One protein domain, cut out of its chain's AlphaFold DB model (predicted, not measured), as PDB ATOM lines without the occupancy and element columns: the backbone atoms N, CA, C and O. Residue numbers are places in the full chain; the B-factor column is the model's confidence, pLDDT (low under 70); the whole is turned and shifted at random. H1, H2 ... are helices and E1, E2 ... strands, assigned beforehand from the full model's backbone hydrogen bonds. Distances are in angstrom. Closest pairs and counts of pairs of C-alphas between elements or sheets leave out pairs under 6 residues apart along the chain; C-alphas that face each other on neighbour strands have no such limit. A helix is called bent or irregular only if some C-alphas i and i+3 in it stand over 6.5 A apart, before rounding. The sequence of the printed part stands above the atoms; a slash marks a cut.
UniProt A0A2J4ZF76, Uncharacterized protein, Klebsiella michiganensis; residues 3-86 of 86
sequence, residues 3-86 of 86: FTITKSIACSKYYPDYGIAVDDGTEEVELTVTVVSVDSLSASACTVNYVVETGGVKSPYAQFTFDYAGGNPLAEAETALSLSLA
ATOM      1  N   PHE A   3     -19.495 -18.194  20.986       96.25
ATOM      2  CA  PHE A   3     -20.161 -16.945  21.350       96.25
ATOM      3  C   PHE A   3     -21.078 -16.488  20.213       96.25
ATOM      4  O   PHE A   3     -20.908 -16.904  19.064       96.25
ATOM      5  N   THR A   4     -22.054 -15.640  20.535       96.69
ATOM      6  CA  THR A   4     -22.980 -15.073  19.552       96.69
ATOM      7  C   THR A   4     -22.668 -13.604  19.297       96.69
ATOM      8  O   THR A   4     -22.271 -12.872  20.205       96.69
ATOM      9  N   ILE A   5     -22.829 -13.178  18.047       95.81
ATOM     10  CA  ILE A   5     -22.777 -11.773  17.634       95.81
ATOM     11  C   ILE A   5     -23.968 -11.480  16.727       95.81
ATOM     12  O   ILE A   5     -24.385 -12.347  15.960       95.81
ATOM     13  N   THR A   6     -24.477 -10.253  16.770       95.56
ATOM     14  CA  THR A   6     -25.479  -9.772  15.814       95.56
ATOM     15  C   THR A   6     -24.805  -8.814  14.848       95.56
ATOM     16  O   THR A   6     -24.100  -7.901  15.280       95.56
ATOM     17  N   LYS A   7     -24.987  -9.032  13.544       93.88
ATOM     18  CA  LYS A   7     -24.458  -8.148  12.501       93.88
ATOM     19  C   LYS A   7     -25.492  -7.862  11.429       93.88
ATOM     20  O   LYS A   7     -26.244  -8.750  11.041       93.88
ATOM     21  N   SER A   8     -25.416  -6.657  10.871       95.06
ATOM     22  CA  SER A   8     -26.031  -6.340   9.586       95.06
ATOM     23  C   SER A   8     -25.173  -6.925   8.457       95.06
ATOM     24  O   SER A   8     -24.021  -6.525   8.273       95.06
ATOM     25  N   ILE A   9     -25.706  -7.916   7.743       93.50
ATOM     26  CA  ILE A   9     -25.006  -8.674   6.698       93.50
ATOM     27  C   ILE A   9     -25.702  -8.439   5.362       93.50
ATOM     28  O   ILE A   9     -26.927  -8.446   5.296       93.50
ATOM     29  N   ALA A  10     -24.919  -8.246   4.298       95.06
ATOM     30  CA  ALA A  10     -25.447  -8.184   2.940       95.06
ATOM     31  C   ALA A  10     -25.992  -9.550   2.511       95.06
ATOM     32  O   ALA A  10     -25.276 -10.556   2.541       95.06
ATOM     33  N   CYS A  11     -27.248  -9.564   2.084       93.62
ATOM     34  CA  CYS A  11     -27.941 -10.750   1.617       93.62
ATOM     35  C   CYS A  11     -28.054 -10.722   0.093       93.62
ATOM     36  O   CYS A  11     -28.106  -9.670  -0.547       93.62
ATOM     37  N   SER A  12     -28.085 -11.911  -0.505       95.06
ATOM     38  CA  SER A  12     -28.374 -12.052  -1.927       95.06
ATOM     39  C   SER A  12     -29.377 -13.165  -2.148       95.06
ATOM     40  O   SER A  12     -29.306 -14.233  -1.535       95.06
ATOM     41  N   LYS A  13     -30.309 -12.920  -3.061       95.50
ATOM     42  CA  LYS A  13     -31.259 -13.919  -3.517       95.50
ATOM     43  C   LYS A  13     -30.634 -14.715  -4.653       95.50
ATOM     44  O   LYS A  13     -30.328 -14.166  -5.713       95.50
ATOM     45  N   TYR A  14     -30.448 -16.013  -4.433       95.75
ATOM     46  CA  TYR A  14     -29.847 -16.913  -5.415       95.75
ATOM     47  C   TYR A  14     -30.913 -17.678  -6.212       95.75
ATOM     48  O   TYR A  14     -31.779 -18.337  -5.636       95.75
ATOM     49  N   TYR A  15     -30.835 -17.600  -7.541       96.06
ATOM     50  CA  TYR A  15     -31.683 -18.298  -8.508       96.06
ATOM     51  C   TYR A  15     -30.877 -19.448  -9.141       96.06
ATOM     52  O   TYR A  15     -30.215 -19.240 -10.165       96.06
ATOM     53  N   PRO A  16     -30.889 -20.656  -8.543       96.25
ATOM     54  CA  PRO A  16     -29.946 -21.725  -8.877       96.25
ATOM     55  C   PRO A  16     -30.089 -22.246 -10.308       96.25
ATOM     56  O   PRO A  16     -29.075 -22.524 -10.941       96.25
ATOM     57  N   ASP A  17     -31.310 -22.303 -10.848       97.94
ATOM     58  CA  ASP A  17     -31.578 -22.796 -12.210       97.94
ATOM     59  C   ASP A  17     -30.886 -21.966 -13.302       97.94
ATOM     60  O   ASP A  17     -30.649 -22.453 -14.406       97.94
ATOM     61  N   TYR A  18     -30.550 -20.713 -12.988       96.44
ATOM     62  CA  TYR A  18     -29.896 -19.781 -13.903       96.44
ATOM     63  C   TYR A  18     -28.506 -19.346 -13.422       96.44
ATOM     64  O   TYR A  18     -27.819 -18.621 -14.136       96.44
ATOM     65  N   GLY A  19     -28.081 -19.770 -12.226       95.75
ATOM     66  CA  GLY A  19     -26.800 -19.375 -11.631       95.75
ATOM     67  C   GLY A  19     -26.685 -17.874 -11.344       95.75
ATOM     68  O   GLY A  19     -25.592 -17.320 -11.426       95.75
ATOM     69  N   ILE A  20     -27.800 -17.200 -11.048       97.06
ATOM     70  CA  ILE A  20     -27.846 -15.743 -10.852       97.06
ATOM     71  C   ILE A  20     -27.993 -15.429  -9.362       97.06
ATOM     72  O   ILE A  20     -28.889 -15.956  -8.706       97.06
ATOM     73  N   ALA A  21     -27.159 -14.527  -8.844       96.81
ATOM     74  CA  ALA A  21     -27.341 -13.896  -7.539       96.81
ATOM     75  C   ALA A  21     -27.758 -12.434  -7.737       96.81
ATOM     76  O   ALA A  21     -27.147 -11.718  -8.531       96.81
ATOM     77  N   VAL A  22     -28.799 -12.003  -7.029       96.81
ATOM     78  CA  VAL A  22     -29.284 -10.617  -7.036       96.81
ATOM     79  C   VAL A  22     -29.133 -10.049  -5.630       96.81
ATOM     80  O   VAL A  22     -29.421 -10.751  -4.663       96.81
ATOM     81  N   ASP A  23     -28.662  -8.807  -5.526       96.31
ATOM     82  CA  ASP A  23     -28.634  -8.064  -4.262       96.31
ATOM     83  C   ASP A  23     -30.039  -8.010  -3.645       96.31
ATOM     84  O   ASP A  23     -31.012  -7.739  -4.353       96.31
ATOM     85  N   ASP A  24     -30.138  -8.301  -2.348       95.88
ATOM     86  CA  ASP A  24     -31.401  -8.290  -1.596       95.88
ATOM     87  C   ASP A  24     -31.275  -7.427  -0.325       95.88
ATOM     88  O   ASP A  24     -31.959  -7.640   0.673       95.88
ATOM     89  N   GLY A  25     -30.370  -6.441  -0.352       95.44
ATOM     90  CA  GLY A  25     -30.111  -5.541   0.768       95.44
ATOM     91  C   GLY A  25     -29.343  -6.188   1.923       95.44
ATOM     92  O   GLY A  25     -28.421  -6.980   1.727       95.44
ATOM     93  N   THR A  26     -29.684  -5.787   3.150       96.06
ATOM     94  CA  THR A  26     -29.004  -6.226   4.376       96.06
ATOM     95  C   THR A  26     -29.993  -6.690   5.432       96.06
ATOM     96  O   THR A  26     -31.015  -6.033   5.638       96.06
ATOM     97  N   GLU A  27     -29.635  -7.729   6.178       94.94
ATOM     98  CA  GLU A  27     -30.422  -8.251   7.297       94.94
ATOM     99  C   GLU A  27     -29.605  -8.254   8.591       94.94
ATOM    100  O   GLU A  27     -28.393  -8.457   8.575       94.94
ATOM    101  N   GLU A  28     -30.273  -8.018   9.722       95.94
ATOM    102  CA  GLU A  28     -29.702  -8.256  11.051       95.94
ATOM    103  C   GLU A  28     -29.741  -9.757  11.339       95.94
ATOM    104  O   GLU A  28     -30.814 -10.350  11.465       95.94
ATOM    105  N   VAL A  29     -28.565 -10.369  11.435       94.88
ATOM    106  CA  VAL A  29     -28.409 -11.814  11.586       94.88
ATOM    107  C   VAL A  29     -27.643 -12.111  12.866       94.88
ATOM    108  O   VAL A  29     -26.548 -11.592  13.089       94.88
ATOM    109  N   GLU A  30     -28.210 -12.988  13.694       95.56
ATOM    110  CA  GLU A  30     -27.482 -13.615  14.792       95.56
ATOM    111  C   GLU A  30     -26.575 -14.718  14.230       95.56
ATOM    112  O   GLU A  30     -27.014 -15.635  13.526       95.56
ATOM    113  N   LEU A  31     -25.286 -14.609  14.535       96.19
ATOM    114  CA  LEU A  31     -24.245 -15.543  14.142       96.19
ATOM    115  C   LEU A  31     -23.689 -16.228  15.385       96.19
ATOM    116  O   LEU A  31     -23.261 -15.557  16.324       96.19
ATOM    117  N   THR A  32     -23.610 -17.556  15.364       97.75
ATOM    118  CA  THR A  32     -22.864 -18.315  16.373       97.75
ATOM    119  C   THR A  32     -21.470 -18.613  15.846       97.75
ATOM    120  O   THR A  32     -21.296 -19.371  14.892       97.75
ATOM    121  N   VAL A  33     -20.455 -18.029  16.475       97.69
ATOM    122  CA  VAL A  33     -19.047 -18.254  16.142       97.69
ATOM    123  C   VAL A  33     -18.494 -19.310  17.085       97.69
ATOM    124  O   VAL A  33     -18.627 -19.193  18.300       97.69
ATOM    125  N   THR A  34     -17.878 -20.361  16.544       98.12
ATOM    126  CA  THR A  34     -17.297 -21.452  17.340       98.12
ATOM    127  C   THR A  34     -15.832 -21.640  16.995       98.12
ATOM    128  O   THR A  34     -15.508 -21.968  15.854       98.12
ATOM    129  N   VAL A  35     -14.953 -21.502  17.989       98.12
ATOM    130  CA  VAL A  35     -13.543 -21.888  17.865       98.12
ATOM    131  C   VAL A  35     -13.449 -23.405  18.000       98.12
ATOM    132  O   VAL A  35     -13.903 -23.977  18.995       98.12
ATOM    133  N   VAL A  36     -12.889 -24.062  16.985       97.69
ATOM    134  CA  VAL A  36     -12.930 -25.524  16.842       97.69
ATOM    135  C   VAL A  36     -11.608 -26.172  17.225       97.69
ATOM    136  O   VAL A  36     -11.603 -27.153  17.967       97.69
ATOM    137  N   SER A  37     -10.485 -25.648  16.734       97.69
ATOM    138  CA  SER A  37      -9.173 -26.246  16.985       97.69
ATOM    139  C   SER A  37      -8.041 -25.233  16.883       97.69
ATOM    140  O   SER A  37      -8.173 -24.194  16.242       97.69
ATOM    141  N   VAL A  38      -6.912 -25.565  17.507       98.06
ATOM    142  CA  VAL A  38      -5.640 -24.873  17.283       98.06
ATOM    143  C   VAL A  38      -5.015 -25.423  16.004       98.06
ATOM    144  O   VAL A  38      -4.878 -26.637  15.859       98.06
ATOM    145  N   ASP A  39      -4.660 -24.526  15.094       98.06
ATOM    146  CA  ASP A  39      -3.931 -24.818  13.860       98.06
ATOM    147  C   ASP A  39      -2.416 -24.741  14.092       98.06
ATOM    148  O   ASP A  39      -1.677 -25.676  13.783       98.06
ATOM    149  N   SER A  40      -1.959 -23.656  14.723       98.06
ATOM    150  CA  SER A  40      -0.555 -23.456  15.075       98.06
ATOM    151  C   SER A  40      -0.411 -22.689  16.389       98.06
ATOM    152  O   SER A  40      -1.267 -21.881  16.751       98.06
ATOM    153  N   LEU A  41       0.672 -22.955  17.123       98.00
ATOM    154  CA  LEU A  41       0.958 -22.315  18.405       98.00
ATOM    155  C   LEU A  41       2.456 -22.057  18.558       98.00
ATOM    156  O   LEU A  41       3.276 -22.962  18.401       98.00
ATOM    157  N   SER A  42       2.798 -20.823  18.906       96.38
ATOM    158  CA  SER A  42       4.151 -20.375  19.230       96.38
ATOM    159  C   SER A  42       4.160 -19.640  20.573       96.38
ATOM    160  O   SER A  42       3.123 -19.480  21.209       96.38
ATOM    161  N   ALA A  43       5.334 -19.175  21.010       93.94
ATOM    162  CA  ALA A  43       5.469 -18.456  22.276       93.94
ATOM    163  C   ALA A  43       4.677 -17.135  22.334       93.94
ATOM    164  O   ALA A  43       4.358 -16.690  23.429       93.94
ATOM    165  N   SER A  44       4.383 -16.513  21.187       96.44
ATOM    166  CA  SER A  44       3.737 -15.193  21.126       96.44
ATOM    167  C   SER A  44       2.544 -15.115  20.178       96.44
ATOM    168  O   SER A  44       1.891 -14.085  20.131       96.44
ATOM    169  N   ALA A  45       2.254 -16.161  19.405       97.94
ATOM    170  CA  ALA A  45       1.158 -16.163  18.439       97.94
ATOM    171  C   ALA A  45       0.477 -17.529  18.365       97.94
ATOM    172  O   ALA A  45       1.142 -18.568  18.456       97.94
ATOM    173  N   CYS A  46      -0.835 -17.512  18.156       98.56
ATOM    174  CA  CYS A  46      -1.672 -18.693  17.995       98.56
ATOM    175  C   CYS A  46      -2.606 -18.499  16.797       98.56
ATOM    176  O   CYS A  46      -3.203 -17.433  16.639       98.56
ATOM    177  N   THR A  47      -2.747 -19.536  15.974       98.62
ATOM    178  CA  THR A  47      -3.742 -19.608  14.900       98.62
ATOM    179  C   THR A  47      -4.768 -20.671  15.252       98.62
ATOM    180  O   THR A  47      -4.408 -21.794  15.608       98.62
ATOM    181  N   VAL A  48      -6.050 -20.340  15.121       98.56
ATOM    182  CA  VAL A  48      -7.165 -21.268  15.336       98.56
ATOM    183  C   VAL A  48      -8.030 -21.403  14.096       98.56
ATOM    184  O   VAL A  48      -8.146 -20.472  13.300       98.56
ATOM    185  N   ASN A  49      -8.690 -22.551  13.979       98.44
ATOM    186  CA  ASN A  49      -9.788 -22.762  13.049       98.44
ATOM    187  C   ASN A  49     -11.115 -22.482  13.760       98.44
ATOM    188  O   ASN A  49     -11.363 -23.004  14.852       98.44
ATOM    189  N   TYR A  50     -11.986 -21.700  13.132       98.31
ATOM    190  CA  TYR A  50     -13.331 -21.414  13.614       98.31
ATOM    191  C   TYR A  50     -14.368 -21.600  12.505       98.31
ATOM    192  O   TYR A  50     -14.040 -21.643  11.318       98.31
ATOM    193  N   VAL A  51     -15.628 -21.737  12.904       98.25
ATOM    194  CA  VAL A  51     -16.787 -21.756  12.002       98.25
ATOM    195  C   VAL A  51     -17.806 -20.727  12.459       98.25
ATOM    196  O   VAL A  51     -17.875 -20.394  13.645       98.25
ATOM    197  N   VAL A  52     -18.605 -20.245  11.516       97.25
ATOM    198  CA  VAL A  52     -19.751 -19.376  11.772       97.25
ATOM    199  C   VAL A  52     -21.013 -20.141  11.400       97.25
ATOM    200  O   VAL A  52     -21.068 -20.763  10.344       97.25
ATOM    201  N   GLU A  53     -22.018 -20.119  12.265       97.25
ATOM    202  CA  GLU A  53     -23.312 -20.753  12.035       97.25
ATOM    203  C   GLU A  53     -24.433 -19.713  12.037       97.25
ATOM    204  O   GLU A  53     -24.467 -18.828  12.893       97.25
ATOM    205  N   THR A  54     -25.363 -19.845  11.093       95.12
ATOM    206  CA  THR A  54     -26.639 -19.122  11.088       95.12
ATOM    207  C   THR A  54     -27.722 -19.979  10.439       95.12
ATOM    208  O   THR A  54     -27.436 -20.768   9.539       95.12
ATOM    209  N   GLY A  55     -28.959 -19.902  10.936       90.88
ATOM    210  CA  GLY A  55     -30.065 -20.725  10.428       90.88
ATOM    211  C   GLY A  55     -29.803 -22.241  10.477       90.88
ATOM    212  O   GLY A  55     -30.340 -22.979   9.655       90.88
ATOM    213  N   GLY A  56     -28.943 -22.709  11.392       92.25
ATOM    214  CA  GLY A  56     -28.521 -24.114  11.496       92.25
ATOM    215  C   GLY A  56     -27.518 -24.573  10.429       92.25
ATOM    216  O   GLY A  56     -27.214 -25.764  10.351       92.25
ATOM    217  N   VAL A  57     -26.996 -23.659   9.606       94.94
ATOM    218  CA  VAL A  57     -26.003 -23.942   8.562       94.94
ATOM    219  C   VAL A  57     -24.651 -23.367   8.967       94.94
ATOM    220  O   VAL A  57     -24.541 -22.189   9.303       94.94
ATOM    221  N   LYS A  58     -23.607 -24.202   8.908       96.12
ATOM    222  CA  LYS A  58     -22.224 -23.817   9.218       96.12
ATOM    223  C   LYS A  58     -21.468 -23.387   7.969       96.12
ATOM    224  O   LYS A  58     -21.584 -24.011   6.914       96.12
ATOM    225  N   SER A  59     -20.626 -22.375   8.123       96.38
ATOM    226  CA  SER A  59     -19.610 -22.003   7.148       96.38
ATOM    227  C   SER A  59     -18.535 -23.093   7.022       96.38
ATOM    228  O   SER A  59     -18.359 -23.917   7.928       96.38
ATOM    229  N   PRO A  60     -17.728 -23.060   5.949       97.56
ATOM    230  CA  PRO A  60     -16.411 -23.684   5.955       97.56
ATOM    231  C   PRO A  60     -15.541 -23.167   7.111       97.56
ATOM    232  O   PRO A  60     -15.825 -22.116   7.699       97.56
ATOM    233  N   TYR A  61     -14.457 -23.887   7.404       96.56
ATOM    234  CA  TYR A  61     -13.452 -23.420   8.354       96.56
ATOM    235  C   TYR A  61     -12.794 -22.128   7.872       96.56
ATOM    236  O   TYR A  61     -12.362 -22.029   6.724       96.56
ATOM    237  N   ALA A  62     -12.685 -21.175   8.788       97.44
ATOM    238  CA  ALA A  62     -11.885 -19.973   8.644       97.44
ATOM    239  C   ALA A  62     -10.763 -19.980   9.686       97.44
ATOM    240  O   ALA A  62     -10.890 -20.593  10.749       97.44
ATOM    241  N   GLN A  63      -9.663 -19.301   9.374       98.06
ATOM    242  CA  GLN A  63      -8.516 -19.176  10.266       98.06
ATOM    243  C   GLN A  63      -8.474 -17.789  10.895       98.06
ATOM    244  O   GLN A  63      -8.769 -16.787  10.243       98.06
ATOM    245  N   PHE A  64      -8.076 -17.735  12.160       98.25
ATOM    246  CA  PHE A  64      -7.839 -16.491  12.881       98.25
ATOM    247  C   PHE A  64      -6.537 -16.588  13.668       98.25
ATOM    248  O   PHE A  64      -6.320 -17.568  14.380       98.25
ATOM    249  N   THR A  65      -5.690 -15.569  13.540       98.44
ATOM    250  CA  THR A  65      -4.404 -15.474  14.238       98.44
ATOM    251  C   THR A  65      -4.435 -14.304  15.205       98.44
ATOM    252  O   THR A  65      -4.886 -13.219  14.845       98.44
ATOM    253  N   PHE A  66      -3.926 -14.521  16.414       98.31
ATOM    254  CA  PHE A  66      -3.874 -13.521  17.477       98.31
ATOM    255  C   PHE A  66      -2.583 -13.642  18.297       98.31
ATOM    256  O   PHE A  66      -1.909 -14.680  18.268       98.31
ATOM    257  N   ASP A  67      -2.252 -12.579  19.035       98.31
ATOM    258  CA  ASP A  67      -1.148 -12.576  19.996       98.31
ATOM    259  C   ASP A  67      -1.484 -13.473  21.192       98.31
ATOM    260  O   ASP A  67      -2.481 -13.273  21.881       98.31
ATOM    261  N   TYR A  68      -0.642 -14.472  21.442       98.00
ATOM    262  CA  TYR A  68      -0.877 -15.491  22.460       98.00
ATOM    263  C   TYR A  68      -0.209 -15.126  23.786       98.00
ATOM    264  O   TYR A  68       0.998 -14.883  23.830       98.00
ATOM    265  N   ALA A  69      -0.979 -15.137  24.877       97.62
ATOM    266  CA  ALA A  69      -0.515 -14.739  26.205       97.62
ATOM    267  C   ALA A  69       0.020 -15.908  27.057       97.62
ATOM    268  O   ALA A  69       0.501 -15.684  28.170       97.62
ATOM    269  N   GLY A  70      -0.033 -17.146  26.554       96.50
ATOM    270  CA  GLY A  70       0.525 -18.321  27.237       96.50
ATOM    271  C   GLY A  70      -0.465 -19.147  28.068       96.50
ATOM    272  O   GLY A  70      -0.032 -20.066  28.760       96.50
ATOM    273  N   GLY A  71      -1.762 -18.835  28.034       96.06
ATOM    274  CA  GLY A  71      -2.823 -19.518  28.775       96.06
ATOM    275  C   GLY A  71      -3.509 -20.637  27.985       96.06
ATOM    276  O   GLY A  71      -2.865 -21.551  27.481       96.06
ATOM    277  N   ASN A  72      -4.847 -20.648  27.947       96.81
ATOM    278  CA  ASN A  72      -5.584 -21.633  27.149       96.81
ATOM    279  C   ASN A  72      -5.813 -21.065  25.739       96.81
ATOM    280  O   ASN A  72      -6.569 -20.101  25.604       96.81
ATOM    281  N   PRO A  73      -5.244 -21.671  24.682       97.00
ATOM    282  CA  PRO A  73      -5.269 -21.080  23.349       97.00
ATOM    283  C   PRO A  73      -6.681 -20.955  22.768       97.00
ATOM    284  O   PRO A  73      -6.948 -20.004  22.046       97.00
ATOM    285  N   LEU A  74      -7.604 -21.866  23.094       97.44
ATOM    286  CA  LEU A  74      -8.984 -21.787  22.606       97.44
ATOM    287  C   LEU A  74      -9.784 -20.706  23.346       97.44
ATOM    288  O   LEU A  74     -10.600 -20.030  22.727       97.44
ATOM    289  N   ALA A  75      -9.531 -20.522  24.645       97.44
ATOM    290  CA  ALA A  75     -10.202 -19.502  25.456       97.44
ATOM    291  C   ALA A  75      -9.753 -18.089  25.067       97.44
ATOM    292  O   ALA A  75     -10.566 -17.176  24.914       97.44
ATOM    293  N   GLU A  76      -8.445 -17.918  24.878       98.06
ATOM    294  CA  GLU A  76      -7.878 -16.654  24.415       98.06
ATOM    295  C   GLU A  76      -8.320 -16.344  22.987       98.06
ATOM    296  O   GLU A  76      -8.687 -15.206  22.706       98.06
ATOM    297  N   ALA A  77      -8.385 -17.353  22.113       98.06
ATOM    298  CA  ALA A  77      -8.917 -17.187  20.769       98.06
ATOM    299  C   ALA A  77     -10.386 -16.755  20.771       98.06
ATOM    300  O   ALA A  77     -10.749 -15.869  20.008       98.06
ATOM    301  N   GLU A  78     -11.233 -17.347  21.622       97.69
ATOM    302  CA  GLU A  78     -12.638 -16.941  21.762       97.69
ATOM    303  C   GLU A  78     -12.748 -15.454  22.138       97.69
ATOM    304  O   GLU A  78     -13.514 -14.694  21.542       97.69
ATOM    305  N   THR A  79     -11.901 -15.014  23.072       97.38
ATOM    306  CA  THR A  79     -11.848 -13.619  23.522       97.38
ATOM    307  C   THR A  79     -11.345 -12.688  22.414       97.38
ATOM    308  O   THR A  79     -11.985 -11.689  22.102       97.38
ATOM    309  N   ALA A  80     -10.226 -13.023  21.771       97.75
ATOM    310  CA  ALA A  80      -9.635 -12.206  20.715       97.75
ATOM    311  C   ALA A  80     -10.530 -12.133  19.466       97.75
ATOM    312  O   ALA A  80     -10.685 -11.065  18.873       97.75
ATOM    313  N   LEU A  81     -11.163 -13.247  19.090       97.38
ATOM    314  CA  LEU A  81     -12.064 -13.311  17.943       97.38
ATOM    315  C   LEU A  81     -13.369 -12.556  18.213       97.38
ATOM    316  O   LEU A  81     -13.841 -11.853  17.325       97.38
ATOM    317  N   SER A  82     -13.932 -12.642  19.422       96.81
ATOM    318  CA  SER A  82     -15.129 -11.859  19.764       96.81
ATOM    319  C   SER A  82     -14.856 -10.354  19.730       96.81
ATOM    320  O   SER A  82     -15.656  -9.617  19.167       96.81
ATOM    321  N   LEU A  83     -13.692  -9.901  20.209       95.94
ATOM    322  CA  LEU A  83     -13.266  -8.499  20.104       95.94
ATOM    323  C   LEU A  83     -12.998  -8.056  18.662       95.94
ATOM    324  O   LEU A  83     -13.315  -6.927  18.307       95.94
ATOM    325  N   SER A  84     -12.420  -8.923  17.826       96.00
ATOM    326  CA  SER A  84     -12.164  -8.612  16.414       96.00
ATOM    327  C   SER A  84     -13.442  -8.541  15.575       96.00
ATOM    328  O   SER A  84     -13.416  -7.977  14.479       96.00
ATOM    329  N   LEU A  85     -14.521  -9.184  16.031       91.62
ATOM    330  CA  LEU A  85     -15.790  -9.257  15.317       91.62
ATOM    331  C   LEU A  85     -16.876  -8.356  15.910       91.62
ATOM    332  O   LEU A  85     -17.872  -8.166  15.217       91.62
ATOM    333  N   ALA A  86     -16.714  -7.826  17.122       79.25
ATOM    334  CA  ALA A  86     -17.586  -6.792  17.683       79.25
ATOM    335  C   ALA A  86     -17.536  -5.502  16.847       79.25
ATOM    336  O   ALA A  86     -18.611  -4.886  16.681       79.25
TER     337      ALA A  86
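AT A GLANCE: This is residues 3 to 86 of the 86 residues of an uncharacterized protein of Klebsiella michiganensis (UniProt A0A2J4ZF76). One strongly twisted antiparallel sheet of four strands runs along a rod-like domain, and a single helix, H1, packs on one face of it. The long hairpin of E1 and E2 reaches away as a two-stranded arm to its tip near Tyr 18, which makes one end of the long axis; the last part of E2 with E3, E4 and H1 makes the thicker body at the other end. The printed part has 84 residues, with four named strands and one named helix in the order E1 E2 E3 E4 H1; the sheet's order is E1 - E2 - E3 - E4, antiparallel throughout, and the class is mixed, helices and strands. The whole is loose, with a radius of gyration of the C-alphas of 15.9 A, and spans 50 by 23 by 19 A.

IN THESE COORDINATES: E2, the longest strand, holds residues 20 to 41 and measures 41.6 A from first to last C-alpha; it bends by 107 degrees at residue 24. E1 holds residues 3 to 15, is 32.0 A long and bends by 73 degrees at residue 8; its C-alpha 3 is at (-20.161, -16.945, 21.350) and its C-alpha 15 at (-31.683, -18.298, -8.508). E3 holds residues 45 to 54 and is 28.9 A long. E4 holds residues 62 to 67 and is 17.3 A long. H1 holds residues 73 to 85 and is 17.7 A long; it is not bent, and its last C-alpha, 85, is at (-15.790, -9.257, 15.317).

HOW THE PARTS SIT: The four strands form a meander, each strand the antiparallel neighbour of the one before, with E1 and E4 as edge strands and E2 and E3 as inner strands. E1 and E2 are a hairpin at 135 degrees between their directions; N 5 and O 31 are 3.0 A apart and N 13 and O 22 are 2.8 A apart, within hydrogen-bond range. E2 and E3 are a hairpin at 142 degrees, where N 34 and O 51 are 2.9 A apart, within hydrogen-bond range. On E2, the C-alphas that face E1 run from 20 to 33, and those that face E3 run from 31 to 41. E3 and E4 are a hairpin at 140 degrees, with N 48 and O 64 within hydrogen-bond range at 2.9 A. Outside the named strands, residues 53 to 54 of E3 pair with residues 57 to 58, antiparallel. E1 is apart from both E3 and E4. H1 is on the sheet, and the two make two layers, a helix on one face of a sheet. The closest C-alphas of H1 and E2 are those of Glu 78 and Val 35, 6.4 A apart; those of H1 and E4 are Ala 80 and Phe 66, 6.7 A apart. With E3 the closest C-alphas are those of Pro 73 and Cys 46, 6.9 A apart, and with E1 those of Ser 82 and Phe 3, 7.3 A apart. In H1 every O i to N i+4 pair is within hydrogen-bond range.

THE WHOLE: The two C-alphas farthest apart in the domain are those of Tyr 18 and Gly 70, at 51.2 A, while the C-alphas of Phe 3 and Ala 86, the first and last printed, are 11.1 A apart. From edge to edge of the sheet the strands' lines turn by 31 degrees and the way across it turns by 61 degrees. The links E1 to E2, E2 to E3 and E4 to H1 are tight, and the link E3 to E4, of 7 residues, is short. The printed part has no cut and ends at residue 86, the chain's last residue. The mean pLDDT of the printed part of this model is 96.4, and no printed residue is under 70.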